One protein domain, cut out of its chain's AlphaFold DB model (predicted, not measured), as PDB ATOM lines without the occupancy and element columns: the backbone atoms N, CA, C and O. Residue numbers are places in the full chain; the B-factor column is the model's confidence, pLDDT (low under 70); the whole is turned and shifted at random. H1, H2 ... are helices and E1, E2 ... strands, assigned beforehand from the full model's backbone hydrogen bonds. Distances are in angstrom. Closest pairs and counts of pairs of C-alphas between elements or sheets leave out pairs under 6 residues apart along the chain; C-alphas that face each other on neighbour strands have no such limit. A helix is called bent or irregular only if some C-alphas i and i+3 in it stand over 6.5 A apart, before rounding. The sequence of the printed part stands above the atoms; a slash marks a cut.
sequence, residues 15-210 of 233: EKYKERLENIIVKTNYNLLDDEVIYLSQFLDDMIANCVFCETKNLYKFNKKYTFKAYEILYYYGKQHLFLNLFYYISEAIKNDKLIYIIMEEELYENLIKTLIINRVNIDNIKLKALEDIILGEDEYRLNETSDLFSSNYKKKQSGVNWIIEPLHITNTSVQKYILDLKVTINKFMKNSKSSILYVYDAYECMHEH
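What this domain is: This is residues 15 to 210 of the 233 residues of the protein "MEDS domain-containing protein" of Clostridium saccharoperbutylacetonicum N1-4(HMT) (UniProt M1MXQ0). A strongly twisted parallel sheet of five strands stands in the middle, with H3 packed along one side of it and H4 next to H3, while H7 with the short H5 and H6 lies on the other side. The helical hairpin of H1 and H2 packs on the first part of H3 and past the edge strand E1, H8 follows directly from the end of E5, and residues 53 to 59 stick out. The 196 printed residues hold eight named helices and five named strands, in the order H1 H2 E1 H3 E2 H4 E3 H5 H6 E4 H7 E5 H8, and the class is mixed, helices and strands. The sheet's order is E1 E5 E4 E2 E3, with its strands parallel. The whole is compact, with a radius of gyration of the C-alphas of 17.4 A, and spans 52 by 38 by 32 A.

Where its parts are: H1, residues 15 to 27, begins with C-alpha 15 at (-57.077, -10.180, 17.055) and is 18.3 A long. H2, residues 35 to 52, is 25.7 A long. Strand E1, residues 71 to 76, comes next, then H3, residues 79 to 95, 24.0 A long. E2 is residues 98 to 103, with C-alpha 98 at (-45.211, -34.981, 37.648), and H4, residues 106 to 118, measures 18.5 A. E3, residues 126 to 128, H5, residues 132 to 135, and H6, residues 143 to 150, are short. E4 is residues 160 to 165, H7 is residues 173 to 190, 25.5 A long, and E5 is residues 195 to 202, 23.6 A long. H8, residues 203 to 209, ends with C-alpha 209 at (-47.259, -1.862, 25.415); it is neither bent nor irregular, but only just: C-alphas 206 and 209 are 6.3 A apart.

How they stand to each other: E1 and E3 are the edge strands of the sheet. Across E1 and E5, N 74 and O 199 are 2.8 A apart; across E5 and E4, N 163 and O 196, 2.8 A; across E4 and E2, N 101 and O 162, 2.9 A; across E2 and E3, N 127 and O 100, 2.9 A; each is within hydrogen-bond range. E2, H4, E3 and E4, H7, E5 are strand-helix-strand units, two parallel neighbour strands with a helix between; E1, H3, E2 and E3, H5 H6, E4 are split ones, with other strands between theirs in the sheet. The four crossovers are right-handed. H3 and H4 on one face make two layers with the sheet; H3 runs along the strands at a height over the sheet of 7.6 A. H3 and H4 only just touch, with 3 pairs of C-alphas within 8 A, the closest being Phe 83 and Leu 112, 6.0 A. H2 and H3 touch, closest C-alphas Ser 41 and His 81, 6.3 A, and are about perpendicular, only just, at 70.1 degrees. H1 and H2, a hairpin, touch at a shallow tilt of 20 degrees, opposite ways, closest C-alphas Leu 21 and Leu 40, 6.0 A. H7 only grazes the sheet with residues 179 to 190. H6 and H7 only just touch, with 3 pairs of C-alphas within 8 A; the closest are Phe 150 and Phe 189, 6.6 A. H5 is close to but not clearly touching H7, and H1 is apart from H7. H8 touches H2, closest C-alphas Ile 48 and Ala 203, 7.0 A. In H1, H2, H4, H6 and H8 every O i to N i+4 pair is within hydrogen-bond range, in H3 12 of 13 and in H7 12 of 14; H5 is too short for such a pair.

The domain as a whole: The C-alphas farthest apart, of Lys 27 and Tyr 141, are 53.4 A apart. The printed part has no cut. The link from H2 to E1, 18 residues, is long. The mean pLDDT of the printed part is 71.4, and residues 52 to 72, 131 to 158, 167 to 193 and 205 to 210 are under 70.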
ATOM      1  N   GLU A  15     -55.809 -10.477  16.366       83.25
ATOM      2  CA  GLU A  15     -57.077 -10.180  17.055       83.25
ATOM      3  C   GLU A  15     -58.273 -10.921  16.455       83.25
ATOM      4  O   GLU A  15     -59.033 -11.582  17.159       83.25
ATOM      5  N   LYS A  16     -58.401 -10.900  15.125       85.94
ATOM      6  CA  LYS A  16     -59.489 -11.590  14.420       85.94
ATOM      7  C   LYS A  16     -59.472 -13.095  14.691       85.94
ATOM      8  O   LYS A  16     -60.525 -13.719  14.822       85.94
ATOM      9  N   TYR A  17     -58.286 -13.701  14.722       88.00
ATOM     10  CA  TYR A  17     -58.159 -15.131  14.996       88.00
ATOM     11  C   TYR A  17     -58.347 -15.450  16.479       88.00
ATOM     12  O   TYR A  17     -58.941 -16.480  16.782       88.00
ATOM     13  N   LYS A  18     -57.950 -14.550  17.383       88.88
ATOM     14  CA  LYS A  18     -58.241 -14.638  18.817       88.88
ATOM     15  C   LYS A  18     -59.748 -14.621  19.066       88.88
ATOM     16  O   LYS A  18     -60.258 -15.517  19.730       88.88
ATOM     17  N   GLU A  19     -60.483 -13.688  18.464       90.88
ATOM     18  CA  GLU A  19     -61.949 -13.649  18.552       90.88
ATOM     19  C   GLU A  19     -62.583 -14.916  17.966       90.88
ATOM     20  O   GLU A  19     -63.530 -15.478  18.522       90.88
ATOM     21  N   ARG A  20     -62.056 -15.411  16.840       92.31
ATOM     22  CA  ARG A  20     -62.530 -16.664  16.245       92.31
ATOM     23  C   ARG A  20     -62.293 -17.858  17.174       92.31
ATOM     24  O   ARG A  20     -63.193 -18.687  17.294       92.31
ATOM     25  N   LEU A  21     -61.129 -17.929  17.823       93.00
ATOM     26  CA  LEU A  21     -60.796 -18.963  18.802       93.00
ATOM     27  C   LEU A  21     -61.768 -18.922  19.992       93.00
ATOM     28  O   LEU A  21     -62.336 -19.944  20.367       93.00
ATOM     29  N   GLU A  22     -62.022 -17.738  20.550       92.62
ATOM     30  CA  GLU A  22     -62.965 -17.569  21.663       92.62
ATOM     31  C   GLU A  22     -64.377 -18.037  21.287       92.62
ATOM     32  O   GLU A  22     -65.009 -18.789  22.033       92.62
ATOM     33  N   ASN A  23     -64.847 -17.672  20.093       93.94
ATOM     34  CA  ASN A  23     -66.159 -18.081  19.598       93.94
ATOM     35  C   ASN A  23     -66.277 -19.601  19.411       93.94
ATOM     36  O   ASN A  23     -67.313 -20.179  19.755       93.94
ATOM     37  N   ILE A  24     -65.243 -20.266  18.881       94.25
ATOM     38  CA  ILE A  24     -65.292 -21.723  18.693       94.25
ATOM     39  C   ILE A  24     -65.225 -22.467  20.030       94.25
ATOM     40  O   ILE A  24     -65.939 -23.452  20.204       94.25
ATOM     41  N   ILE A  25     -64.458 -21.970  21.005       91.12
ATOM     42  CA  ILE A  25     -64.383 -22.556  22.350       91.12
ATOM     43  C   ILE A  25     -65.756 -22.492  23.021       91.12
ATOM     44  O   ILE A  25     -66.225 -23.491  23.561       91.12
ATOM     45  N   VAL A  26     -66.455 -21.359  22.928       92.25
ATOM     46  CA  VAL A  26     -67.824 -21.246  23.455       92.25
ATOM     47  C   VAL A  26     -68.776 -22.198  22.720       92.25
ATOM     48  O   VAL A  26     -69.529 -22.930  23.359       92.25
ATOM     49  N   LYS A  27     -68.717 -22.249  21.383       93.75
ATOM     50  CA  LYS A  27     -69.578 -23.119  20.559       93.75
ATOM     51  C   LYS A  27     -69.369 -24.613  20.836       93.75
ATOM     52  O   LYS A  27     -70.312 -25.392  20.731       93.75
ATOM     53  N   THR A  28     -68.150 -25.006  21.188       90.44
ATOM     54  CA  THR A  28     -67.772 -26.389  21.520       90.44
ATOM     55  C   THR A  28     -67.975 -26.712  23.003       90.44
ATOM     56  O   THR A  28     -67.523 -27.755  23.473       90.44
ATOM     57  N   ASN A  29     -68.677 -25.848  23.751       89.56
ATOM     58  CA  ASN A  29     -68.893 -25.971  25.195       89.56
ATOM     59  C   ASN A  29     -67.579 -26.140  25.975       89.56
ATOM     60  O   ASN A  29     -67.492 -26.956  26.891       89.56
ATOM     61  N   TYR A  30     -66.565 -25.354  25.615       88.31
ATOM     62  CA  TYR A  30     -65.245 -25.329  26.245       88.31
ATOM     63  C   TYR A  30     -64.452 -26.642  26.123       88.31
ATOM     64  O   TYR A  30     -63.563 -26.909  26.937       88.31
ATOM     65  N   ASN A  31     -64.750 -27.453  25.102       89.06
ATOM     66  CA  ASN A  31     -63.965 -28.635  24.761       89.06
ATOM     67  C   ASN A  31     -62.645 -28.230  24.089       89.06
ATOM     68  O   ASN A  31     -62.600 -27.934  22.897       89.06
ATOM     69  N   LEU A  32     -61.553 -28.266  24.849       87.94
ATOM     70  CA  LEU A  32     -60.216 -27.915  24.362       87.94
ATOM     71  C   LEU A  32     -59.600 -28.975  23.434       87.94
ATOM     72  O   LEU A  32     -58.579 -28.718  22.797       87.94
ATOM     73  N   LEU A  33     -60.209 -30.162  23.362       88.62
ATOM     74  CA  LEU A  33     -59.795 -31.256  22.484       88.62
ATOM     75  C   LEU A  33     -60.534 -31.258  21.138       88.62
ATOM     76  O   LEU A  33     -60.371 -32.195  20.364       88.62
ATOM     77  N   ASP A  34     -61.378 -30.261  20.873       92.31
ATOM     78  CA  ASP A  34     -62.034 -30.114  19.575       92.31
ATOM     79  C   ASP A  34     -61.015 -29.754  18.480       92.31
ATOM     80  O   ASP A  34     -60.203 -28.844  18.649       92.31
ATOM     81  N   ASP A  35     -61.062 -30.450  17.343       91.31
ATOM     82  CA  ASP A  35     -60.074 -30.291  16.268       91.31
ATOM     83  C   ASP A  35     -60.009 -28.853  15.721       91.31
ATOM     84  O   ASP A  35     -58.923 -28.372  15.388       91.31
ATOM     85  N   GLU A  36     -61.140 -28.133  15.648       92.94
ATOM     86  CA  GLU A  36     -61.162 -26.746  15.164       92.94
ATOM     87  C   GLU A  36     -60.546 -25.792  16.197       92.94
ATOM     88  O   GLU A  36     -59.809 -24.873  15.827       92.94
ATOM     89  N   VAL A  37     -60.784 -26.041  17.490       92.06
ATOM     90  CA  VAL A  37     -60.156 -25.303  18.600       92.06
ATOM     91  C   VAL A  37     -58.634 -25.463  18.557       92.06
ATOM     92  O   VAL A  37     -57.905 -24.469  18.591       92.06
ATOM     93  N   ILE A  38     -58.150 -26.699  18.416       88.50
ATOM     94  CA  ILE A  38     -56.717 -27.015  18.344       88.50
ATOM     95  C   ILE A  38     -56.075 -26.336  17.140       88.50
ATOM     96  O   ILE A  38     -55.052 -25.662  17.276       88.50
ATOM     97  N   TYR A  39     -56.688 -26.494  15.967       89.00
ATOM     98  CA  TYR A  39     -56.180 -25.926  14.726       89.00
ATOM     99  C   TYR A  39     -56.059 -24.400  14.805       89.00
ATOM    100  O   TYR A  39     -55.032 -23.835  14.428       89.00
ATOM    101  N   LEU A  40     -57.085 -23.722  15.330       89.69
ATOM    102  CA  LEU A  40     -57.071 -22.266  15.467       89.69
ATOM    103  C   LEU A  40     -56.030 -21.779  16.478       89.69
ATOM    104  O   LEU A  40     -55.414 -20.741  16.243       89.69
ATOM    105  N   SER A  41     -55.804 -22.523  17.561       88.00
ATOM    106  CA  SER A  41     -54.742 -22.218  18.525       88.00
ATOM    107  C   SER A  41     -53.360 -22.308  17.903       88.00
ATOM    108  O   SER A  41     -52.599 -21.355  17.981       88.00
ATOM    109  N   GLN A  42     -53.061 -23.413  17.219       85.62
ATOM    110  CA  GLN A  42     -51.764 -23.603  16.563       85.62
ATOM    111  C   GLN A  42     -51.518 -22.531  15.498       85.62
ATOM    112  O   GLN A  42     -50.413 -22.012  15.360       85.62
ATOM    113  N   PHE A  43     -52.571 -22.148  14.774       85.44
ATOM    114  CA  PHE A  43     -52.492 -21.056  13.816       85.44
ATOM    115  C   PHE A  43     -52.185 -19.707  14.493       85.44
ATOM    116  O   PHE A  43     -51.400 -18.917  13.967       85.44
ATOM    117  N   LEU A  44     -52.769 -19.439  15.665       85.25
ATOM    118  CA  LEU A  44     -52.451 -18.260  16.473       85.25
ATOM    119  C   LEU A  44     -51.008 -18.283  16.987       85.25
ATOM    120  O   LEU A  44     -50.338 -17.254  16.884       85.25
ATOM    121  N   ASP A  45     -50.518 -19.425  17.475       81.75
ATOM    122  CA  ASP A  45     -49.121 -19.601  17.895       81.75
ATOM    123  C   ASP A  45     -48.153 -19.218  16.764       81.75
ATOM    124  O   ASP A  45     -47.233 -18.422  16.973       81.75
ATOM    125  N   ASP A  46     -48.400 -19.706  15.543       78.12
ATOM    126  CA  ASP A  46     -47.587 -19.391  14.365       78.12
ATOM    127  C   ASP A  46     -47.609 -17.890  14.034       78.12
ATOM    128  O   ASP A  46     -46.576 -17.293  13.716       78.12
ATOM    129  N   MET A  47     -48.777 -17.245  14.110       77.88
ATOM    130  CA  MET A  47     -48.898 -15.805  13.859       77.88
ATOM    131  C   MET A  47     -48.164 -14.971  14.910       77.88
ATOM    132  O   MET A  47     -47.468 -14.014  14.558       77.88
ATOM    133  N   ILE A  48     -48.300 -15.333  16.186       77.81
ATOM    134  CA  ILE A  48     -47.623 -14.663  17.298       77.81
ATOM    135  C   ILE A  48     -46.116 -14.833  17.159       77.81
ATOM    136  O   ILE A  48     -45.392 -13.844  17.232       77.81
ATOM    137  N   ALA A  49     -45.637 -16.050  16.893       73.06
ATOM    138  CA  ALA A  49     -44.220 -16.307  16.677       73.06
ATOM    139  C   ALA A  49     -43.673 -15.465  15.514       73.06
ATOM    140  O   ALA A  49     -42.635 -14.817  15.653       73.06
ATOM    141  N   ASN A  50     -44.395 -15.402  14.394       70.56
ATOM    142  CA  ASN A  50     -43.995 -14.580  13.254       70.56
ATOM    143  C   ASN A  50     -43.936 -13.083  13.591       70.56
ATOM    144  O   ASN A  50     -43.010 -12.414  13.134       70.56
ATOM    145  N   CYS A  51     -44.867 -12.554  14.393       72.12
ATOM    146  CA  CYS A  51     -44.805 -11.148  14.798       72.12
ATOM    147  C   CYS A  51     -43.708 -10.886  15.847       72.12
ATOM    148  O   CYS A  51     -42.882  -9.997  15.659       72.12
ATOM    149  N   VAL A  52     -43.643 -11.676  16.923       66.38
ATOM    150  CA  VAL A  52     -42.684 -11.477  18.027       66.38
ATOM    151  C   VAL A  52     -41.234 -11.660  17.560       66.38
ATOM    152  O   VAL A  52     -40.353 -10.907  17.969       66.38
ATOM    153  N   PHE A  53     -40.967 -12.632  16.681       63.47
ATOM    154  CA  PHE A  53     -39.613 -12.967  16.218       63.47
ATOM    155  C   PHE A  53     -39.270 -12.417  14.831       63.47
ATOM    156  O   PHE A  53     -38.265 -12.826  14.243       63.47
ATOM    157  N   CYS A  54     -40.077 -11.494  14.315       57.50
ATOM    158  CA  CYS A  54     -40.031 -10.951  12.960       57.50
ATOM    159  C   CYS A  54     -38.635 -10.552  12.429       57.50
ATOM    160  O   CYS A  54     -38.330 -10.723  11.249       57.50
ATOM    161  N   GLU A  55     -37.731 -10.086  13.288       46.47
ATOM    162  CA  GLU A  55     -36.371  -9.708  12.887       46.47
ATOM    163  C   GLU A  55     -35.387 -10.896  12.743       46.47
ATOM    164  O   GLU A  55     -34.248 -10.719  12.320       46.47
ATOM    165  N   THR A  56     -35.773 -12.117  13.112       48.97
ATOM    166  CA  THR A  56     -34.932 -13.329  13.046       48.97
ATOM    167  C   THR A  56     -35.377 -14.225  11.901       48.97
ATOM    168  O   THR A  56     -35.855 -15.337  12.107       48.97
ATOM    169  N   LYS A  57     -35.174 -13.754  10.664       38.28
ATOM    170  CA  LYS A  57     -35.553 -14.437   9.409       38.28
ATOM    171  C   LYS A  57     -35.044 -15.883   9.226       38.28
ATOM    172  O   LYS A  57     -35.364 -16.476   8.207       38.28
ATOM    173  N   ASN A  58     -34.287 -16.470  10.161       37.06
ATOM    174  CA  ASN A  58     -33.672 -17.792   9.985       37.06
ATOM    175  C   ASN A  58     -33.605 -18.724  11.211       37.06
ATOM    176  O   ASN A  58     -33.028 -19.797  11.068       37.06
ATOM    177  N   LEU A  59     -34.145 -18.393  12.393       38.03
ATOM    178  CA  LEU A  59     -33.728 -19.137  13.601       38.03
ATOM    179  C   LEU A  59     -34.719 -20.117  14.236       38.03
ATOM    180  O   LEU A  59     -34.255 -21.055  14.877       38.03
ATOM    181  N   TYR A  60     -36.033 -20.019  14.027       39.94
ATOM    182  CA  TYR A  60     -36.951 -20.946  14.699       39.94
ATOM    183  C   TYR A  60     -38.132 -21.337  13.814       39.94
ATOM    184  O   TYR A  60     -39.231 -20.811  13.938       39.94
ATOM    185  N   LYS A  61     -37.927 -22.339  12.948       32.97
ATOM    186  CA  LYS A  61     -39.037 -23.219  12.559       32.97
ATOM    187  C   LYS A  61     -39.478 -23.945  13.829       32.97
ATOM    188  O   LYS A  61     -38.845 -24.930  14.212       32.97
ATOM    189  N   PHE A  62     -40.530 -23.464  14.485       38.59
ATOM    190  CA  PHE A  62     -41.234 -24.189  15.543       38.59
ATOM    191  C   PHE A  62     -41.975 -25.390  14.934       38.59
ATOM    192  O   PHE A  62     -43.188 -25.497  14.938       38.59
ATOM    193  N   ASN A  63     -41.219 -26.351  14.408       34.19
ATOM    194  CA  ASN A  63     -41.704 -27.714  14.301       34.19
ATOM    195  C   ASN A  63     -41.513 -28.320  15.690       34.19
ATOM    196  O   ASN A  63     -40.422 -28.791  16.013       34.19
ATOM    197  N   LYS A  64     -42.536 -28.285  16.543       40.66
ATOM    198  CA  LYS A  64     -42.482 -29.013  17.812       40.66
ATOM    199  C   LYS A  64     -43.685 -29.932  17.963       40.66
ATOM    200  O   LYS A  64     -44.710 -29.573  18.521       40.66
ATOM    201  N   LYS A  65     -43.456 -31.203  17.616       34.91
ATOM    202  CA  LYS A  65     -43.790 -32.276  18.564       34.91
ATOM    203  C   LYS A  65     -43.274 -31.825  19.933       34.91
ATOM    204  O   LYS A  65     -42.075 -31.546  20.030       34.91
ATOM    205  N   TYR A  66     -44.159 -31.716  20.924       39.59
ATOM    206  CA  TYR A  66     -43.848 -31.416  22.323       39.59
ATOM    207  C   TYR A  66     -42.596 -32.190  22.758       39.59
ATOM    208  O   TYR A  66     -42.618 -33.391  23.002       39.59
ATOM    209  N   THR A  67     -41.452 -31.518  22.720       32.53
ATOM    210  CA  THR A  67     -40.148 -32.088  23.050       32.53
ATOM    211  C   THR A  67     -39.671 -31.297  24.242       32.53
ATOM    212  O   THR A  67     -39.045 -30.252  24.088       32.53
ATOM    213  N   PHE A  68     -40.045 -31.792  25.423       42.62
ATOM    214  CA  PHE A  68     -39.801 -31.177  26.724       42.62
ATOM    215  C   PHE A  68     -38.309 -30.957  26.932       42.62
ATOM    216  O   PHE A  68     -37.574 -31.856  27.344       42.62
ATOM    217  N   LYS A  69     -37.852 -29.745  26.629       51.34
ATOM    218  CA  LYS A  69     -36.548 -29.266  27.075       51.34
ATOM    219  C   LYS A  69     -36.664 -28.819  28.535       51.34
ATOM    220  O   LYS A  69     -37.752 -28.525  29.020       51.34
ATOM    221  N   ALA A  70     -35.534 -28.742  29.238       50.44
ATOM    222  CA  ALA A  70     -35.490 -28.253  30.622       50.44
ATOM    223  C   ALA A  70     -36.044 -26.818  30.771       50.44
ATOM    224  O   ALA A  70     -36.491 -26.436  31.850       50.44
ATOM    225  N   TYR A  71     -36.035 -26.048  29.679       57.44
ATOM    226  CA  TYR A  71     -36.488 -24.666  29.603       57.44
ATOM    227  C   TYR A  71     -37.301 -24.444  28.322       57.44
ATOM    228  O   TYR A  71     -36.805 -24.732  27.224       57.44
ATOM    229  N   GLU A  72     -38.514 -23.906  28.457       69.81
ATOM    230  CA  GLU A  72     -39.374 -23.495  27.344       69.81
ATOM    231  C   GLU A  72     -40.001 -22.115  27.588       69.81
ATOM    232  O   GLU A  72     -40.236 -21.705  28.725       69.81
ATOM    233  N   ILE A  73     -40.248 -21.389  26.497       72.69
ATOM    234  CA  ILE A  73     -40.950 -20.104  26.484       72.69
ATOM    235  C   ILE A  73     -42.201 -20.281  25.629       72.69
ATOM    236  O   ILE A  73     -42.106 -20.798  24.515       72.69
ATOM    237  N   LEU A  74     -43.337 -19.826  26.143       78.69
ATOM    238  CA  LEU A  74     -44.615 -19.748  25.455       78.69
ATOM    239  C   LEU A  74     -45.060 -18.286  25.397       78.69
ATOM    240  O   LEU A  74     -45.096 -17.598  26.416       78.69
ATOM    241  N   TYR A  75     -45.446 -17.843  24.208       78.56
ATOM    242  CA  TYR A  75     -46.139 -16.576  24.007       78.56
ATOM    243  C   TYR A  75     -47.604 -16.881  23.727       78.56
ATOM    244  O   TYR A  75     -47.895 -17.691  22.852       78.56
ATOM    245  N   TYR A  76     -48.519 -16.251  24.455       83.88
ATOM    246  CA  TYR A  76     -49.956 -16.415  24.241       83.88
ATOM    247  C   TYR A  76     -50.607 -15.076  23.896       83.88
ATOM    248  O   TYR A  76     -49.986 -14.027  24.012       83.88
ATOM    249  N   TYR A  77     -51.865 -15.100  23.462       82.06
ATOM    250  CA  TYR A  77     -52.602 -13.882  23.131       82.06
ATOM    251  C   TYR A  77     -54.062 -14.048  23.540       82.06
ATOM    252  O   TYR A  77     -54.835 -14.745  22.881       82.06
ATOM    253  N   GLY A  78     -54.411 -13.453  24.680       85.75
ATOM    254  CA  GLY A  78     -55.697 -13.653  25.347       85.75
ATOM    255  C   GLY A  78     -55.775 -14.926  26.206       85.75
ATOM    256  O   GLY A  78     -55.088 -15.923  25.970       85.75
ATOM    257  N   LYS A  79     -56.661 -14.896  27.215       88.31
ATOM    258  CA  LYS A  79     -56.782 -15.939  28.257       88.31
ATOM    259  C   LYS A  79     -57.089 -17.332  27.693       88.31
ATOM    260  O   LYS A  79     -56.505 -18.316  28.130       88.31
ATOM    261  N   GLN A  80     -57.976 -17.431  26.701       88.56
ATOM    262  CA  GLN A  80     -58.345 -18.731  26.126       88.56
ATOM    263  C   GLN A  80     -57.178 -19.393  25.387       88.56
ATOM    264  O   GLN A  80     -56.980 -20.602  25.497       88.56
ATOM    265  N   HIS A  81     -56.365 -18.593  24.692       88.62
ATOM    266  CA  HIS A  81     -55.168 -19.083  24.023       88.62
ATOM    267  C   HIS A  81     -54.124 -19.591  25.031       88.62
ATOM    268  O   HIS A  81     -53.535 -20.654  24.832       88.62
ATOM    269  N   LEU A  82     -53.949 -18.882  26.155       90.44
ATOM    270  CA  LEU A  82     -53.114 -19.344  27.267       90.44
ATOM    271  C   LEU A  82     -53.594 -20.692  27.811       90.44
ATOM    272  O   LEU A  82     -52.803 -21.624  27.931       90.44
ATOM    273  N   PHE A  83     -54.881 -20.808  28.148       91.31
ATOM    274  CA  PHE A  83     -55.417 -22.013  28.786       91.31
ATOM    275  C   PHE A  83     -55.313 -23.244  27.895       91.31
ATOM    276  O   PHE A  83     -54.983 -24.320  28.390       91.31
ATOM    277  N   LEU A  84     -55.539 -23.089  26.593       88.94
ATOM    278  CA  LEU A  84     -55.396 -24.175  25.633       88.94
ATOM    279  C   LEU A  84     -53.944 -24.656  25.525       88.94
ATOM    280  O   LEU A  84     -53.681 -25.857  25.583       88.94
ATOM    281  N   ASN A  85     -52.989 -23.730  25.465       87.19
ATOM    282  CA  ASN A  85     -51.572 -24.081  25.459       87.19
ATOM    283  C   ASN A  85     -51.124 -24.746  26.774       87.19
ATOM    284  O   ASN A  85     -50.446 -25.779  26.762       87.19
ATOM    285  N   LEU A  86     -51.551 -24.207  27.920       91.56
ATOM    286  CA  LEU A  86     -51.256 -24.795  29.228       91.56
ATOM    287  C   LEU A  86     -51.916 -26.162  29.416       91.56
ATOM    288  O   LEU A  86     -51.309 -27.035  30.036       91.56
ATOM    289  N   PHE A  87     -53.112 -26.384  28.866       91.12
ATOM    290  CA  PHE A  87     -53.807 -27.667  28.935       91.12
ATOM    291  C   PHE A  87     -52.939 -28.808  28.394       91.12
ATOM    292  O   PHE A  87     -52.818 -29.840  29.059       91.12
ATOM    293  N   TYR A  88     -52.291 -28.626  27.240       86.25
ATOM    294  CA  TYR A  88     -51.409 -29.646  26.666       86.25
ATOM    295  C   TYR A  88     -50.195 -29.920  27.549       86.25
ATOM    296  O   TYR A  88     -49.915 -31.077  27.878       86.25
ATOM    297  N   TYR A  89     -49.522 -28.857  27.994       87.69
ATOM    298  CA  TYR A  89     -48.347 -28.963  28.855       87.69
ATOM    299  C   TYR A  89     -48.662 -29.668  30.186       87.69
ATOM    300  O   TYR A  89     -47.946 -30.578  30.610       87.69
ATOM    301  N   ILE A  90     -49.766 -29.283  30.829       91.44
ATOM    302  CA  ILE A  90     -50.227 -29.841  32.104       91.44
ATOM    303  C   ILE A  90     -50.677 -31.293  31.932       91.44
ATOM    304  O   ILE A  90     -50.286 -32.157  32.719       91.44
ATOM    305  N   SER A  91     -51.450 -31.589  30.885       89.31
ATOM    306  CA  SER A  91     -51.940 -32.942  30.613       89.31
ATOM    307  C   SER A  91     -50.797 -33.931  30.416       89.31
ATOM    308  O   SER A  91     -50.854 -35.062  30.898       89.31
ATOM    309  N   GLU A  92     -49.737 -33.519  29.726       86.94
ATOM    310  CA  GLU A  92     -48.565 -34.365  29.540       86.94
ATOM    311  C   GLU A  92     -47.751 -34.536  30.826       86.94
ATOM    312  O   GLU A  92     -47.308 -35.644  31.135       86.94
ATOM    313  N   ALA A  93     -47.604 -33.483  31.628       87.44
ATOM    314  CA  ALA A  93     -46.963 -33.578  32.934       87.44
ATOM    315  C   ALA A  93     -47.708 -34.547  33.875       87.44
ATOM    316  O   ALA A  93     -47.073 -35.390  34.511       87.44
ATOM    317  N   ILE A  94     -49.044 -34.509  33.894       88.69
ATOM    318  CA  ILE A  94     -49.877 -35.428  34.686       88.69
ATOM    319  C   ILE A  94     -49.742 -36.873  34.202       88.69
ATOM    320  O   ILE A  94     -49.572 -37.770  35.025       88.69
ATOM    321  N   LYS A  95     -49.764 -37.117  32.882       88.69
ATOM    322  CA  LYS A  95     -49.543 -38.466  32.315       88.69
ATOM    323  C   LYS A  95     -48.207 -39.067  32.751       88.69
ATOM    324  O   LYS A  95     -48.093 -40.281  32.875       88.69
ATOM    325  N   ASN A  96     -47.216 -38.213  32.987       87.19
ATOM    326  CA  ASN A  96     -45.895 -38.600  33.455       87.19
ATOM    327  C   ASN A  96     -45.764 -38.593  34.989       87.19
ATOM    328  O   ASN A  96     -44.646 -38.697  35.477       87.19
ATOM    329  N   ASP A  97     -46.853 -38.474  35.755       86.19
ATOM    330  CA  ASP A  97     -46.852 -38.414  37.227       86.19
ATOM    331  C   ASP A  97     -45.913 -37.335  37.797       86.19
ATOM    332  O   ASP A  97     -45.118 -37.555  38.719       86.19
ATOM    333  N   LYS A  98     -45.961 -36.147  37.186       85.69
ATOM    334  CA  LYS A  98     -45.211 -34.981  37.648       85.69
ATOM    335  C   LYS A  98     -46.066 -34.074  38.518       85.69
ATOM    336  O   LYS A  98     -47.262 -33.902  38.283       85.69
ATOM    337  N   LEU A  99     -45.413 -33.444  39.489       86.25
ATOM    338  CA  LEU A  99     -45.976 -32.330  40.242       86.25
ATOM    339  C   LEU A  99     -45.840 -31.041  39.428       86.25
ATOM    340  O   LEU A  99     -44.813 -30.830  38.786       86.25
ATOM    341  N   ILE A 100     -46.851 -30.179  39.461       90.19
ATOM    342  CA  ILE A 100     -46.888 -28.935  38.695       90.19
ATOM    343  C   ILE A 100     -47.048 -27.765  39.660       90.19
ATOM    344  O   ILE A 100     -48.041 -27.680  40.384       90.19
ATOM    345  N   TYR A 101     -46.079 -26.856  39.653       86.75
ATOM    346  CA  TYR A 101     -46.156 -25.587  40.366       86.75
ATOM    347  C   TYR A 101     -46.426 -24.456  39.386       86.75
ATOM    348  O   TYR A 101     -45.780 -24.367  38.342       86.75
ATOM    349  N   ILE A 102     -47.374 -23.593  39.736       89.44
ATOM    350  CA  ILE A 102     -47.796 -22.473  38.904       89.44
ATOM    351  C   ILE A 102     -47.605 -21.176  39.682       89.44
ATOM    352  O   ILE A 102     -48.056 -21.070  40.819       89.44
ATOM    353  N   ILE A 103     -46.945 -20.208  39.054       84.44
ATOM    354  CA  ILE A 103     -46.758 -18.844  39.548       84.44
ATOM    355  C   ILE A 103     -47.422 -17.913  38.531       84.44
ATOM    356  O   ILE A 103     -46.879 -17.693  37.448       84.44
ATOM    357  N   MET A 104     -48.616 -17.431  38.867       84.88
ATOM    358  CA  MET A 104     -49.439 -16.511  38.070       84.88
ATOM    359  C   MET A 104     -50.432 -15.793  38.990       84.88
ATOM    360  O   MET A 104     -50.510 -16.113  40.179       84.88
ATOM    361  N   GLU A 105     -51.209 -14.857  38.449       83.31
ATOM    362  CA  GLU A 105     -52.297 -14.218  39.193       83.31
ATOM    363  C   GLU A 105     -53.342 -15.243  39.676       83.31
ATOM    364  O   GLU A 105     -53.721 -16.159  38.943       83.31
ATOM    365  N   GLU A 106     -53.835 -15.080  40.907       85.94
ATOM    366  CA  GLU A 106     -54.785 -16.013  41.530       85.94
ATOM    367  C   GLU A 106     -56.074 -16.162  40.707       85.94
ATOM    368  O   GLU A 106     -56.507 -17.285  40.446       85.94
ATOM    369  N   GLU A 107     -56.634 -15.061  40.194       88.62
ATOM    370  CA  GLU A 107     -57.820 -15.101  39.326       88.62
ATOM    371  C   GLU A 107     -57.559 -15.919  38.047       88.62
ATOM    372  O   GLU A 107     -58.401 -16.706  37.598       88.62
ATOM    373  N   LEU A 108     -56.377 -15.759  37.445       88.88
ATOM    374  CA  LEU A 108     -55.992 -16.489  36.241       88.88
ATOM    375  C   LEU A 108     -55.808 -17.982  36.537       88.88
ATOM    376  O   LEU A 108     -56.298 -18.822  35.777       88.88
ATOM    377  N   TYR A 109     -55.185 -18.308  37.671       92.75
ATOM    378  CA  TYR A 109     -55.037 -19.674  38.160       92.75
ATOM    379  C   TYR A 109     -56.391 -20.345  38.404       92.75
ATOM    380  O   TYR A 109     -56.620 -21.455  37.923       92.75
ATOM    381  N   GLU A 110     -57.321 -19.688  39.096       94.25
ATOM    382  CA  GLU A 110     -58.654 -20.243  39.336       94.25
ATOM    383  C   GLU A 110     -59.393 -20.547  38.029       94.25
ATOM    384  O   GLU A 110     -60.045 -21.589  37.894       94.25
ATOM    385  N   ASN A 111     -59.282 -19.653  37.046       93.56
ATOM    386  CA  ASN A 111     -59.882 -19.836  35.729       93.56
ATOM    387  C   ASN A 111     -59.228 -20.990  34.951       93.56
ATOM    388  O   ASN A 111     -59.937 -21.783  34.317       93.56
ATOM    389  N   LEU A 112     -57.905 -21.149  35.050       94.81
ATOM    390  CA  LEU A 112     -57.188 -22.301  34.506       94.81
ATOM    391  C   LEU A 112     -57.679 -23.606  35.151       94.81
ATOM    392  O   LEU A 112     -58.036 -24.542  34.438       94.81
ATOM    393  N   ILE A 113     -57.768 -23.665  36.482       95.94
ATOM    394  CA  ILE A 113     -58.236 -24.854  37.211       95.94
ATOM    395  C   ILE A 113     -59.666 -25.231  36.803       95.94
ATOM    396  O   ILE A 113     -59.921 -26.396  36.497       95.94
ATOM    397  N   LYS A 114     -60.588 -24.263  36.716       94.19
ATOM    398  CA  LYS A 114     -61.957 -24.502  36.220       94.19
ATOM    399  C   LYS A 114     -61.942 -25.107  34.814       94.19
ATOM    400  O   LYS A 114     -62.635 -26.091  34.560       94.19
ATOM    401  N   THR A 115     -61.114 -24.563  33.925       93.12
ATOM    402  CA  THR A 115     -60.975 -25.042  32.541       93.12
ATOM    403  C   THR A 115     -60.450 -26.482  32.483       93.12
ATOM    404  O   THR A 115     -60.982 -27.311  31.741       93.12
ATOM    405  N   LEU A 116     -59.450 -26.811  33.306       94.44
ATOM    406  CA  LEU A 116     -58.891 -28.161  33.422       94.44
ATOM    407  C   LEU A 116     -59.929 -29.172  33.935       94.44
ATOM    408  O   LEU A 116     -60.054 -30.257  33.366       94.44
ATOM    409  N   ILE A 117     -60.720 -28.803  34.950       93.75
ATOM    410  CA  ILE A 117     -61.798 -29.646  35.495       93.75
ATOM    411  C   ILE A 117     -62.860 -29.934  34.427       93.75
ATOM    412  O   ILE A 117     -63.252 -31.090  34.254       93.75
ATOM    413  N   ILE A 118     -63.304 -28.912  33.684       92.31
ATOM    414  CA  ILE A 118     -64.277 -29.067  32.585       92.31
ATOM    415  C   ILE A 118     -63.767 -30.082  31.552       92.31
ATOM    416  O   ILE A 118     -64.524 -30.927  31.075       92.31
ATOM    417  N   ASN A 119     -62.459 -30.064  31.283       91.62
ATOM    418  CA  ASN A 119     -61.790 -30.972  30.355       91.62
ATOM    419  C   ASN A 119     -61.286 -32.271  31.019       91.62
ATOM    420  O   ASN A 119     -60.464 -32.985  30.444       91.62
ATOM    421  N   ARG A 120     -61.810 -32.616  32.205       92.69
ATOM    422  CA  ARG A 120     -61.572 -33.883  32.928       92.69
ATOM    423  C   ARG A 120     -60.104 -34.155  33.271       92.69
ATOM    424  O   ARG A 120     -59.687 -35.310  33.360       92.69
ATOM    425  N   VAL A 121     -59.320 -33.105  33.480       92.31
ATOM    426  CA  VAL A 121     -57.935 -33.212  33.945       92.31
ATOM    427  C   VAL A 121     -57.923 -33.329  35.470       92.31
ATOM    428  O   VAL A 121     -58.587 -32.557  36.158       92.31
ATOM    429  N   ASN A 122     -57.161 -34.288  36.011       90.19
ATOM    430  CA  ASN A 122     -56.952 -34.380  37.458       90.19
ATOM    431  C   ASN A 122     -56.013 -33.252  37.925       90.19
ATOM    432  O   ASN A 122     -54.873 -33.163  37.474       90.19
ATOM    433  N   ILE A 123     -56.483 -32.424  38.854       91.75
ATOM    434  CA  ILE A 123     -55.762 -31.257  39.369       91.75
ATOM    435  C   ILE A 123     -54.986 -31.511  40.672       91.75
ATOM    436  O   ILE A 123     -54.315 -30.600  41.144       91.75
ATOM    437  N   ASP A 124     -55.025 -32.717  41.250       89.19
ATOM    438  CA  ASP A 124     -54.411 -33.037  42.557       89.19
ATOM    439  C   ASP A 124     -52.906 -32.711  42.621       89.19
ATOM    440  O   ASP A 124     -52.352 -32.382  43.675       89.19
ATOM    441  N   ASN A 125     -52.234 -32.811  41.473       87.56
ATOM    442  CA  ASN A 125     -50.807 -32.554  41.321       87.56
ATOM    443  C   ASN A 125     -50.492 -31.109  40.896       87.56
ATOM    444  O   ASN A 125     -49.337 -30.815  40.594       87.56
ATOM    445  N   ILE A 126     -51.476 -30.207  40.865       92.00
ATOM    446  CA  ILE A 126     -51.307 -28.811  40.452       92.00
ATOM    447  C   ILE A 126     -51.392 -27.910  41.680       92.00
ATOM    448  O   ILE A 126     -52.319 -28.019  42.480       92.00
ATOM    449  N   LYS A 127     -50.409 -27.026  41.853       89.56
ATOM    450  CA  LYS A 127     -50.312 -26.151  43.023       89.56
ATOM    451  C   LYS A 127     -49.965 -24.725  42.621       89.56
ATOM    452  O   LYS A 127     -48.929 -24.499  41.995       89.56
ATOM    453  N   LEU A 128     -50.788 -23.775  43.053       87.00
ATOM    454  CA  LEU A 128     -50.449 -22.355  43.022       87.00
ATOM    455  C   LEU A 128     -49.330 -22.058  44.029       87.00
ATOM    456  O   LEU A 128     -49.305 -22.607  45.136       87.00
ATOM    457  N   LYS A 129     -48.405 -21.185  43.637       81.12
ATOM    458  CA  LYS A 129     -47.359 -20.629  44.489       81.12
ATOM    459  C   LYS A 129     -47.310 -19.118  44.325       81.12
ATOM    460  O   LYS A 129     -47.241 -18.627  43.200       81.12
ATOM    461  N   ALA A 130     -47.306 -18.412  45.453       71.31
ATOM    462  CA  ALA A 130     -46.996 -16.994  45.469       71.31
ATOM    463  C   ALA A 130     -45.511 -16.802  45.148       71.31
ATOM    464  O   ALA A 130     -44.660 -17.616  45.522       71.31
ATOM    465  N   LEU A 131     -45.198 -15.728  44.435       65.00
ATOM    466  CA  LEU A 131     -43.821 -15.415  44.084       65.00
ATOM    467  C   LEU A 131     -43.032 -14.960  45.320       65.00
ATOM    468  O   LEU A 131     -41.857 -15.289  45.468       65.00
ATOM    469  N   GLU A 132     -43.694 -14.253  46.229       59.56
ATOM    470  CA  GLU A 132     -43.149 -13.779  47.497       59.56
ATOM    471  C   GLU A 132     -42.644 -14.938  48.362       59.56
ATOM    472  O   GLU A 132     -41.584 -14.816  48.966       59.56
ATOM    473  N   ASP A 133     -43.331 -16.084  48.353       59.88
ATOM    474  CA  ASP A 133     -42.912 -17.292  49.082       59.88
ATOM    475  C   ASP A 133     -41.585 -17.863  48.563       59.88
ATOM    476  O   ASP A 133     -40.866 -18.551  49.287       59.88
ATOM    477  N   ILE A 134     -41.269 -17.610  47.293       58.25
ATOM    478  CA  ILE A 134     -40.040 -18.079  46.648       58.25
ATOM    479  C   ILE A 134     -38.903 -17.081  46.895       58.25
ATOM    480  O   ILE A 134     -37.763 -17.495  47.094       58.25
ATOM    481  N   ILE A 135     -39.217 -15.783  46.917       52.53
ATOM    482  CA  ILE A 135     -38.251 -14.683  47.063       52.53
ATOM    483  C   ILE A 135     -37.867 -14.438  48.528       52.53
ATOM    484  O   ILE A 135     -36.696 -14.262  48.841       52.53
ATOM    485  N   LEU A 136     -38.821 -14.461  49.462       46.28
ATOM    486  CA  LEU A 136     -38.564 -14.237  50.894       46.28
ATOM    487  C   LEU A 136     -37.843 -15.418  51.575       46.28
ATOM    488  O   LEU A 136     -37.548 -15.369  52.770       46.28
ATOM    489  N   GLY A 137     -37.533 -16.478  50.824       46.75
ATOM    490  CA  GLY A 137     -36.651 -17.571  51.239       46.75
ATOM    491  C   GLY A 137     -35.149 -17.245  51.159       46.75
ATOM    492  O   GLY A 137     -34.343 -18.137  51.413       46.75
ATOM    493  N   GLU A 138     -34.770 -16.012  50.800       46.00
ATOM    494  CA  GLU A 138     -33.385 -15.558  50.572       46.00
ATOM    495  C   GLU A 138     -32.650 -14.982  51.804       46.00
ATOM    496  O   GLU A 138     -31.606 -14.351  51.653       46.00
ATOM    497  N   ASP A 139     -33.107 -15.226  53.036       44.53
ATOM    498  CA  ASP A 139     -32.162 -15.156  54.160       44.53
ATOM    499  C   ASP A 139     -31.175 -16.325  54.023       44.53
ATOM    500  O   ASP A 139     -31.581 -17.458  53.769       44.53
ATOM    501  N   GLU A 140     -29.874 -16.083  54.202       42.81
ATOM    502  CA  GLU A 140     -28.777 -17.058  54.008       42.81
ATOM    503  C   GLU A 140     -28.988 -18.403  54.746       42.81
ATOM    504  O   GLU A 140     -28.442 -19.434  54.356       42.81
ATOM    505  N   TYR A 141     -29.838 -18.416  55.779       40.19
ATOM    506  CA  TYR A 141     -30.249 -19.600  56.541       40.19
ATOM    507  C   TYR A 141     -31.350 -20.458  55.872       40.19
ATOM    508  O   TYR A 141     -31.549 -21.608  56.265       40.19
ATOM    509  N   ARG A 142     -32.058 -19.934  54.862       42.25
ATOM    510  CA  ARG A 142     -33.226 -20.537  54.185       42.25
ATOM    511  C   ARG A 142     -33.001 -20.924  52.722       42.25
ATOM    512  O   ARG A 142     -33.862 -21.578  52.134       42.25
ATOM    513  N   LEU A 143     -31.814 -20.667  52.169       39.94
ATOM    514  CA  LEU A 143     -31.359 -21.259  50.899       39.94
ATOM    515  C   LEU A 143     -31.468 -22.795  50.893       39.94
ATOM    516  O   LEU A 143     -31.692 -23.392  49.844       39.94
ATOM    517  N   ASN A 144     -31.387 -23.434  52.064       39.41
ATOM    518  CA  ASN A 144     -31.643 -24.864  52.207       39.41
ATOM    519  C   ASN A 144     -33.131 -25.223  52.000       39.41
ATOM    520  O   ASN A 144     -33.404 -26.225  51.352       39.41
ATOM    521  N   GLU A 145     -34.091 -24.389  52.426       39.41
ATOM    522  CA  GLU A 145     -35.542 -24.617  52.251       39.41
ATOM    523  C   GLU A 145     -36.018 -24.355  50.810       39.41
ATOM    524  O   GLU A 145     -36.846 -25.099  50.284       39.41
ATOM    525  N   THR A 146     -35.479 -23.339  50.126       42.62
ATOM    526  CA  THR A 146     -35.704 -23.168  48.677       42.62
ATOM    527  C   THR A 146     -35.013 -24.276  47.888       42.62
ATOM    528  O   THR A 146     -35.606 -24.825  46.959       42.62
ATOM    529  N   SER A 147     -33.825 -24.719  48.315       46.84
ATOM    530  CA  SER A 147     -33.243 -25.951  47.790       46.84
ATOM    531  C   SER A 147     -34.126 -27.164  48.074       46.84
ATOM    532  O   SER A 147     -34.172 -28.025  47.225       46.84
ATOM    533  N   ASP A 148     -34.892 -27.237  49.167       48.22
ATOM    534  CA  ASP A 148     -35.861 -28.314  49.442       48.22
ATOM    535  C   ASP A 148     -37.163 -28.195  48.628       48.22
ATOM    536  O   ASP A 148     -37.794 -29.209  48.337       48.22
ATOM    537  N   LEU A 149     -37.550 -26.984  48.205       50.38
ATOM    538  CA  LEU A 149     -38.643 -26.719  47.253       50.38
ATOM    539  C   LEU A 149     -38.328 -27.214  45.833       50.38
ATOM    540  O   LEU A 149     -39.225 -27.708  45.146       50.38
ATOM    541  N   PHE A 150     -37.066 -27.090  45.407       49.78
ATOM    542  CA  PHE A 150     -36.587 -27.506  44.082       49.78
ATOM    543  C   PHE A 150     -35.829 -28.844  44.078       49.78
ATOM    544  O   PHE A 150     -35.709 -29.477  43.026       49.78
ATOM    545  N   SER A 151     -35.321 -29.293  45.225       46.44
ATOM    546  CA  SER A 151     -34.718 -30.610  45.403       46.44
ATOM    547  C   SER A 151     -35.803 -31.630  45.693       46.44
ATOM    548  O   SER A 151     -36.855 -31.381  46.275       46.44
ATOM    549  N   SER A 152     -35.542 -32.830  45.214       44.78
ATOM    550  CA  SER A 152     -36.419 -33.989  45.179       44.78
ATOM    551  C   SER A 152     -36.790 -34.580  46.554       44.78
ATOM    552  O   SER A 152     -37.034 -35.781  46.646       44.78
ATOM    553  N   ASN A 153     -36.859 -33.783  47.624       41.53
ATOM    554  CA  ASN A 153     -37.358 -34.223  48.930       41.53
ATOM    555  C   ASN A 153     -38.895 -34.347  48.980       41.53
ATOM    556  O   ASN A 153     -39.457 -34.878  49.942       41.53
ATOM    557  N   TYR A 154     -39.599 -33.969  47.911       49.28
ATOM    558  CA  TYR A 154     -41.025 -34.249  47.765       49.28
ATOM    559  C   TYR A 154     -41.253 -35.728  47.458       49.28
ATOM    560  O   TYR A 154     -40.948 -36.189  46.367       49.28
ATOM    561  N   LYS A 155     -41.765 -36.442  48.475       46.19
ATOM    562  CA  LYS A 155     -42.314 -37.815  48.492       46.19
ATOM    563  C   LYS A 155     -41.847 -38.691  47.322       46.19
ATOM    564  O   LYS A 155     -42.316 -38.498  46.211       46.19
ATOM    565  N   LYS A 156     -41.091 -39.756  47.628       51.09
ATOM    566  CA  LYS A 156     -40.655 -40.913  46.797       51.09
ATOM    567  C   LYS A 156     -41.626 -41.497  45.722       51.09
ATOM    568  O   LYS A 156     -41.299 -42.526  45.144       51.09
ATOM    569  N   LYS A 157     -42.808 -40.926  45.469       58.91
ATOM    570  CA  LYS A 157     -43.798 -41.337  44.469       58.91
ATOM    571  C   LYS A 157     -43.712 -40.603  43.120       58.91
ATOM    572  O   LYS A 157     -43.921 -41.273  42.126       58.91
ATOM    573  N   GLN A 158     -43.414 -39.301  43.067       67.94
ATOM    574  CA  GLN A 158     -43.547 -38.509  41.825       67.94
ATOM    575  C   GLN A 158     -42.294 -38.570  40.938       67.94
ATOM    576  O   GLN A 158     -41.170 -38.663  41.436       67.94
ATOM    577  N   SER A 159     -42.473 -38.501  39.613       77.19
ATOM    578  CA  SER A 159     -41.384 -38.699  38.640       77.19
ATOM    579  C   SER A 159     -40.526 -37.450  38.376       77.19
ATOM    580  O   SER A 159     -39.414 -37.574  37.849       77.19
ATOM    581  N   GLY A 160     -41.024 -36.261  38.739       80.19
ATOM    582  CA  GLY A 160     -40.386 -34.967  38.494       80.19
ATOM    583  C   GLY A 160     -41.284 -33.769  38.825       80.19
ATOM    584  O   GLY A 160     -42.418 -33.943  39.280       80.19
ATOM    585  N   VAL A 161     -40.777 -32.556  38.582       79.69
ATOM    586  CA  VAL A 161     -41.477 -31.289  38.875       79.69
ATOM    587  C   VAL A 161     -41.490 -30.369  37.654       79.69
ATOM    588  O   VAL A 161     -40.449 -30.055  37.089       79.69
ATOM    589  N   ASN A 162     -42.661 -29.881  37.264       85.75
ATOM    590  CA  ASN A 162     -42.812 -28.883  36.212       85.75
ATOM    591  C   ASN A 162     -43.214 -27.536  36.824       85.75
ATOM    592  O   ASN A 162     -44.166 -27.456  37.594       85.75
ATOM    593  N   TRP A 163     -42.519 -26.474  36.443       83.69
ATOM    594  CA  TRP A 163     -42.824 -25.103  36.835       83.69
ATOM    595  C   TRP A 163     -43.457 -24.361  35.662       83.69
ATOM    596  O   TRP A 163     -43.006 -24.511  34.527       83.69
ATOM    597  N   ILE A 164     -44.495 -23.575  35.934       87.19
ATOM    598  CA  ILE A 164     -45.137 -22.654  34.992       87.19
ATOM    599  C   ILE A 164     -45.072 -21.271  35.626       87.19
ATOM    600  O   ILE A 164     -45.548 -21.090  36.745       87.19
ATOM    601  N   ILE A 165     -44.448 -20.317  34.944       81.12
ATOM    602  CA  ILE A 165     -44.152 -18.995  35.499       81.12
ATOM    603  C   ILE A 165     -44.627 -17.933  34.519       81.12
ATOM    604  O   ILE A 165     -44.170 -17.920  33.380       81.12
ATOM    605  N   GLU A 166     -45.492 -17.034  34.974       79.31
ATOM    606  CA  GLU A 166     -45.948 -15.856  34.240       79.31
ATOM    607  C   GLU A 166     -45.222 -14.601  34.754       79.31
ATOM    608  O   GLU A 166     -45.576 -14.051  35.798       79.31
ATOM    609  N   PRO A 167     -44.163 -14.130  34.070       65.50
ATOM    610  CA  PRO A 167     -43.276 -13.121  34.643       65.50
ATOM    611  C   PRO A 167     -43.846 -11.703  34.634       65.50
ATOM    612  O   PRO A 167     -43.272 -10.823  35.263       65.50
ATOM    613  N   LEU A 168     -44.919 -11.451  33.881       59.50
ATOM    614  CA  LEU A 168     -45.426 -10.099  33.616       59.50
ATOM    615  C   LEU A 168     -46.331  -9.561  34.726       59.50
ATOM    616  O   LEU A 168     -46.329  -8.360  34.987       59.50
ATOM    617  N   HIS A 169     -46.973 -10.444  35.492       53.47
ATOM    618  CA  HIS A 169     -47.704 -10.073  36.710       53.47
ATOM    619  C   HIS A 169     -46.785  -9.670  37.875       53.47
ATOM    620  O   HIS A 169     -47.234  -9.284  38.954       53.47
ATOM    621  N   ILE A 170     -45.475  -9.685  37.647       53.53
ATOM    622  CA  ILE A 170     -44.453  -9.267  38.591       53.53
ATOM    623  C   ILE A 170     -44.216  -7.764  38.396       53.53
ATOM    624  O   ILE A 170     -43.249  -7.307  37.786       53.53
ATOM    625  N   THR A 171     -45.170  -6.978  38.887       42.16
ATOM    626  CA  THR A 171     -45.300  -5.533  38.622       42.16
ATOM    627  C   THR A 171     -44.299  -4.657  39.382       42.16
ATOM    628  O   THR A 171     -44.148  -3.472  39.081       42.16
ATOM    629  N   ASN A 172     -43.572  -5.214  40.351       48.78
ATOM    630  CA  ASN A 172     -42.608  -4.475  41.159       48.78
ATOM    631  C   ASN A 172     -41.199  -4.567  40.541       48.78
ATOM    632  O   ASN A 172     -40.652  -5.652  40.349       48.78
ATOM    633  N   THR A 173     -40.576  -3.423  40.246       46.75
ATOM    634  CA  THR A 173     -39.219  -3.324  39.670       46.75
ATOM    635  C   THR A 173     -38.137  -3.972  40.534       46.75
ATOM    636  O   THR A 173     -37.147  -4.465  39.995       46.75
ATOM    637  N   SER A 174     -38.326  -4.040  41.854       47.91
ATOM    638  CA  SER A 174     -37.455  -4.813  42.753       47.91
ATOM    639  C   SER A 174     -37.561  -6.316  42.479       47.91
ATOM    640  O   SER A 174     -36.583  -7.043  42.597       47.91
ATOM    641  N   VAL A 175     -38.733  -6.766  42.031       48.44
ATOM    642  CA  VAL A 175     -39.082  -8.160  41.743       48.44
ATOM    643  C   VAL A 175     -38.679  -8.605  40.343       48.44
ATOM    644  O   VAL A 175     -38.339  -9.764  40.142       48.44
ATOM    645  N   GLN A 176     -38.520  -7.676  39.403       49.69
ATOM    646  CA  GLN A 176     -37.877  -7.951  38.112       49.69
ATOM    647  C   GLN A 176     -36.418  -8.412  38.253       49.69
ATOM    648  O   GLN A 176     -35.993  -9.338  37.562       49.69
ATOM    649  N   LYS A 177     -35.663  -7.805  39.178       52.84
ATOM    650  CA  LYS A 177     -34.318  -8.275  39.539       52.84
ATOM    651  C   LYS A 177     -34.386  -9.686  40.137       52.84
ATOM    652  O   LYS A 177     -33.647 -10.562  39.696       52.84
ATOM    653  N   TYR A 178     -35.369  -9.933  41.003       52.12
ATOM    654  CA  TYR A 178     -35.623 -11.264  41.551       52.12
ATOM    655  C   TYR A 178     -36.040 -12.300  40.495       52.12
ATOM    656  O   TYR A 178     -35.725 -13.459  40.681       52.12
ATOM    657  N   ILE A 179     -36.664 -11.953  39.360       53.78
ATOM    658  CA  ILE A 179     -36.910 -12.918  38.260       53.78
ATOM    659  C   ILE A 179     -35.597 -13.372  37.616       53.78
ATOM    660  O   ILE A 179     -35.453 -14.540  37.247       53.78
ATOM    661  N   LEU A 180     -34.647 -12.451  37.432       54.06
ATOM    662  CA  LEU A 180     -33.326 -12.773  36.888       54.06
ATOM    663  C   LEU A 180     -32.532 -13.630  37.878       54.06
ATOM    664  O   LEU A 180     -31.947 -14.639  37.477       54.06
ATOM    665  N   ASP A 181     -32.594 -13.293  39.166       53.75
ATOM    666  CA  ASP A 181     -31.975 -14.078  40.235       53.75
ATOM    667  C   ASP A 181     -32.667 -15.446  40.389       53.75
ATOM    668  O   ASP A 181     -31.997 -16.474  40.450       53.75
ATOM    669  N   LEU A 182     -33.994 -15.504  40.266       58.00
ATOM    670  CA  LEU A 182     -34.796 -16.726  40.203       58.00
ATOM    671  C   LEU A 182     -34.396 -17.586  38.998       58.00
ATOM    672  O   LEU A 182     -34.264 -18.794  39.138       58.00
ATOM    673  N   LYS A 183     -34.127 -17.006  37.822       56.16
ATOM    674  CA  LYS A 183     -33.608 -17.757  36.664       56.16
ATOM    675  C   LYS A 183     -32.249 -18.382  36.966       56.16
ATOM    676  O   LYS A 183     -32.040 -19.546  36.633       56.16
ATOM    677  N   VAL A 184     -31.325 -17.646  37.585       57.41
ATOM    678  CA  VAL A 184     -30.001 -18.171  37.968       57.41
ATOM    679  C   VAL A 184     -30.141 -19.280  39.009       57.41
ATOM    680  O   VAL A 184     -29.518 -20.335  38.874       57.41
ATOM    681  N   THR A 185     -30.981 -19.056  40.011       54.97
ATOM    682  CA  THR A 185     -31.266 -19.976  41.108       54.97
ATOM    683  C   THR A 185     -31.925 -21.251  40.589       54.97
ATOM    684  O   THR A 185     -31.368 -22.335  40.767       54.97
ATOM    685  N   ILE A 186     -33.016 -21.150  39.824       56.25
ATOM    686  CA  ILE A 186     -33.662 -22.322  39.233       56.25
ATOM    687  C   ILE A 186     -32.708 -23.016  38.246       56.25
ATOM    688  O   ILE A 186     -32.531 -24.224  38.347       56.25
ATOM    689  N   ASN A 187     -31.985 -22.313  37.364       56.16
ATOM    690  CA  ASN A 187     -31.033 -22.958  36.441       56.16
ATOM    691  C   ASN A 187     -29.925 -23.747  37.155       56.16
ATOM    692  O   ASN A 187     -29.517 -24.807  36.672       56.16
ATOM    693  N   LYS A 188     -29.435 -23.261  38.302       55.62
ATOM    694  CA  LYS A 188     -28.484 -24.006  39.143       55.62
ATOM    695  C   LYS A 188     -29.120 -25.283  39.706       55.62
ATOM    696  O   LYS A 188     -28.466 -26.324  39.689       55.62
ATOM    697  N   PHE A 189     -30.387 -25.237  40.120       54.09
ATOM    698  CA  PHE A 189     -31.127 -26.400  40.631       54.09
ATOM    699  C   PHE A 189     -31.530 -27.417  39.548       54.09
ATOM    700  O   PHE A 189     -31.586 -28.624  39.793       54.09
ATOM    701  N   MET A 190     -31.773 -26.955  38.325       58.06
ATOM    702  CA  MET A 190     -32.251 -27.781  37.210       58.06
ATOM    703  C   MET A 190     -31.184 -28.716  36.648       58.06
ATOM    704  O   MET A 190     -31.516 -29.776  36.124       58.06
ATOM    705  N   LYS A 191     -29.895 -28.372  36.787       56.56
ATOM    706  CA  LYS A 191     -28.785 -29.194  36.269       56.56
ATOM    707  C   LYS A 191     -28.749 -30.615  36.845       56.56
ATOM    708  O   LYS A 191     -28.218 -31.501  36.184       56.56
ATOM    709  N   ASN A 192     -29.341 -30.837  38.023       52.78
ATOM    710  CA  ASN A 192     -29.296 -32.113  38.742       52.78
ATOM    711  C   ASN A 192     -30.687 -32.685  39.094       52.78
ATOM    712  O   ASN A 192     -30.771 -33.625  39.882       52.78
ATOM    713  N   SER A 193     -31.781 -32.143  38.543       61.03
ATOM    714  CA  SER A 193     -33.155 -32.549  38.887       61.03
ATOM    715  C   SER A 193     -33.988 -32.929  37.657       61.03
ATOM    716  O   SER A 193     -33.750 -32.459  36.547       61.03
ATOM    717  N   LYS A 194     -34.990 -33.806  37.838       71.62
ATOM    718  CA  LYS A 194     -35.991 -34.150  36.805       71.62
ATOM    719  C   LYS A 194     -37.064 -33.064  36.716       71.62
ATOM    720  O   LYS A 194     -38.252 -33.332  36.906       71.62
ATOM    721  N   SER A 195     -36.628 -31.840  36.461       72.88
ATOM    722  CA  SER A 195     -37.485 -30.664  36.503       72.88
ATOM    723  C   SER A 195     -37.537 -29.961  35.142       72.88
ATOM    724  O   SER A 195     -36.589 -30.053  34.362       72.88
ATOM    725  N   SER A 196     -38.648 -29.292  34.820       76.75
ATOM    726  CA  SER A 196     -38.777 -28.407  33.644       76.75
ATOM    727  C   SER A 196     -39.407 -27.072  34.039       76.75
ATOM    728  O   SER A 196     -40.213 -27.027  34.966       76.75
ATOM    729  N   ILE A 197     -39.063 -25.989  33.339       76.94
ATOM    730  CA  ILE A 197     -39.700 -24.675  33.514       76.94
ATOM    731  C   ILE A 197     -40.313 -24.231  32.190       76.94
ATOM    732  O   ILE A 197     -39.641 -24.254  31.155       76.94
ATOM    733  N   LEU A 198     -41.558 -23.774  32.254       82.56
ATOM    734  CA  LEU A 198     -42.257 -23.076  31.190       82.56
ATOM    735  C   LEU A 198     -42.490 -21.625  31.614       82.56
ATOM    736  O   LEU A 198     -43.196 -21.370  32.589       82.56
ATOM    737  N   TYR A 199     -41.918 -20.682  30.874       78.50
ATOM    738  CA  TYR A 199     -42.243 -19.267  31.021       78.50
ATOM    739  C   TYR A 199     -43.362 -18.893  30.056       78.50
ATOM    740  O   TYR A 199     -43.252 -19.191  28.868       78.50
ATOM    741  N   VAL A 200     -44.408 -18.233  30.548       82.00
ATOM    742  CA  VAL A 200     -45.532 -17.761  29.731       82.00
ATOM    743  C   VAL A 200     -45.550 -16.237  29.676       82.00
ATOM    744  O   VAL A 200     -45.365 -15.576  30.694       82.00
ATOM    745  N   TYR A 201     -45.738 -15.681  28.483       76.44
ATOM    746  CA  TYR A 201     -45.729 -14.239  28.245       76.44
ATOM    747  C   TYR A 201     -46.948 -13.817  27.428       76.44
ATOM    748  O   TYR A 201     -47.234 -14.423  26.391       76.44
ATOM    749  N   ASP A 202     -47.617 -12.749  27.863       77.88
ATOM    750  CA  ASP A 202     -48.659 -12.106  27.071       77.88
ATOM    751  C   ASP A 202     -48.023 -11.397  25.872       77.88
ATOM    752  O   ASP A 202     -47.315 -10.391  25.985       77.88
ATOM    753  N   ALA A 203     -48.269 -11.946  24.690       75.44
ATOM    754  CA  ALA A 203     -47.740 -11.403  23.463       75.44
ATOM    755  C   ALA A 203     -48.374 -10.048  23.124       75.44
ATOM    756  O   ALA A 203     -47.712  -9.247  22.464       75.44
ATOM    757  N   TYR A 204     -49.598  -9.747  23.585       74.44
ATOM    758  CA  TYR A 204     -50.203  -8.422  23.418       74.44
ATOM    759  C   TYR A 204     -49.339  -7.350  24.074       74.44
ATOM    760  O   TYR A 204     -49.003  -6.358  23.424       74.44
ATOM    761  N   GLU A 205     -48.918  -7.570  25.320       68.75
ATOM    762  CA  GLU A 205     -48.055  -6.632  26.041       68.75
ATOM    763  C   GLU A 205     -46.686  -6.491  25.368       68.75
ATOM    764  O   GLU A 205     -46.159  -5.379  25.248       68.75
ATOM    765  N   CYS A 206     -46.131  -7.599  24.862       62.16
ATOM    766  CA  CYS A 206     -44.903  -7.571  24.071       62.16
ATOM    767  C   CYS A 206     -45.056  -6.731  22.792       62.16
ATOM    768  O   CYS A 206     -44.153  -5.963  22.466       62.16
ATOM    769  N   MET A 207     -46.182  -6.864  22.085       63.62
ATOM    770  CA  MET A 207     -46.442  -6.220  20.792       63.62
ATOM    771  C   MET A 207     -46.851  -4.745  20.902       63.62
ATOM    772  O   MET A 207     -46.450  -3.943  20.055       63.62
ATOM    773  N   HIS A 208     -47.645  -4.385  21.914       59.88
ATOM    774  CA  HIS A 208     -48.350  -3.099  21.968       59.88
ATOM    775  C   HIS A 208     -47.886  -2.178  23.092       59.88
ATOM    776  O   HIS A 208     -47.904  -0.960  22.917       59.88
ATOM    777  N   GLU A 209     -47.469  -2.713  24.241       54.59
ATOM    778  CA  GLU A 209     -47.259  -1.862  25.415       54.59
ATOM    779  C   GLU A 209     -45.828  -1.342  25.571       54.59
ATOM    780  O   GLU A 209     -45.611  -0.446  26.381       54.59
ATOM    781  N   HIS A 210     -44.832  -1.854  24.834       48.12
ATOM    782  CA  HIS A 210     -43.394  -1.522  24.990       48.12
ATOM    783  C   HIS A 210     -42.844  -1.608  26.443       48.12
ATOM    784  O   HIS A 210     -41.652  -1.375  26.674       48.12
TER     785      HIS A 210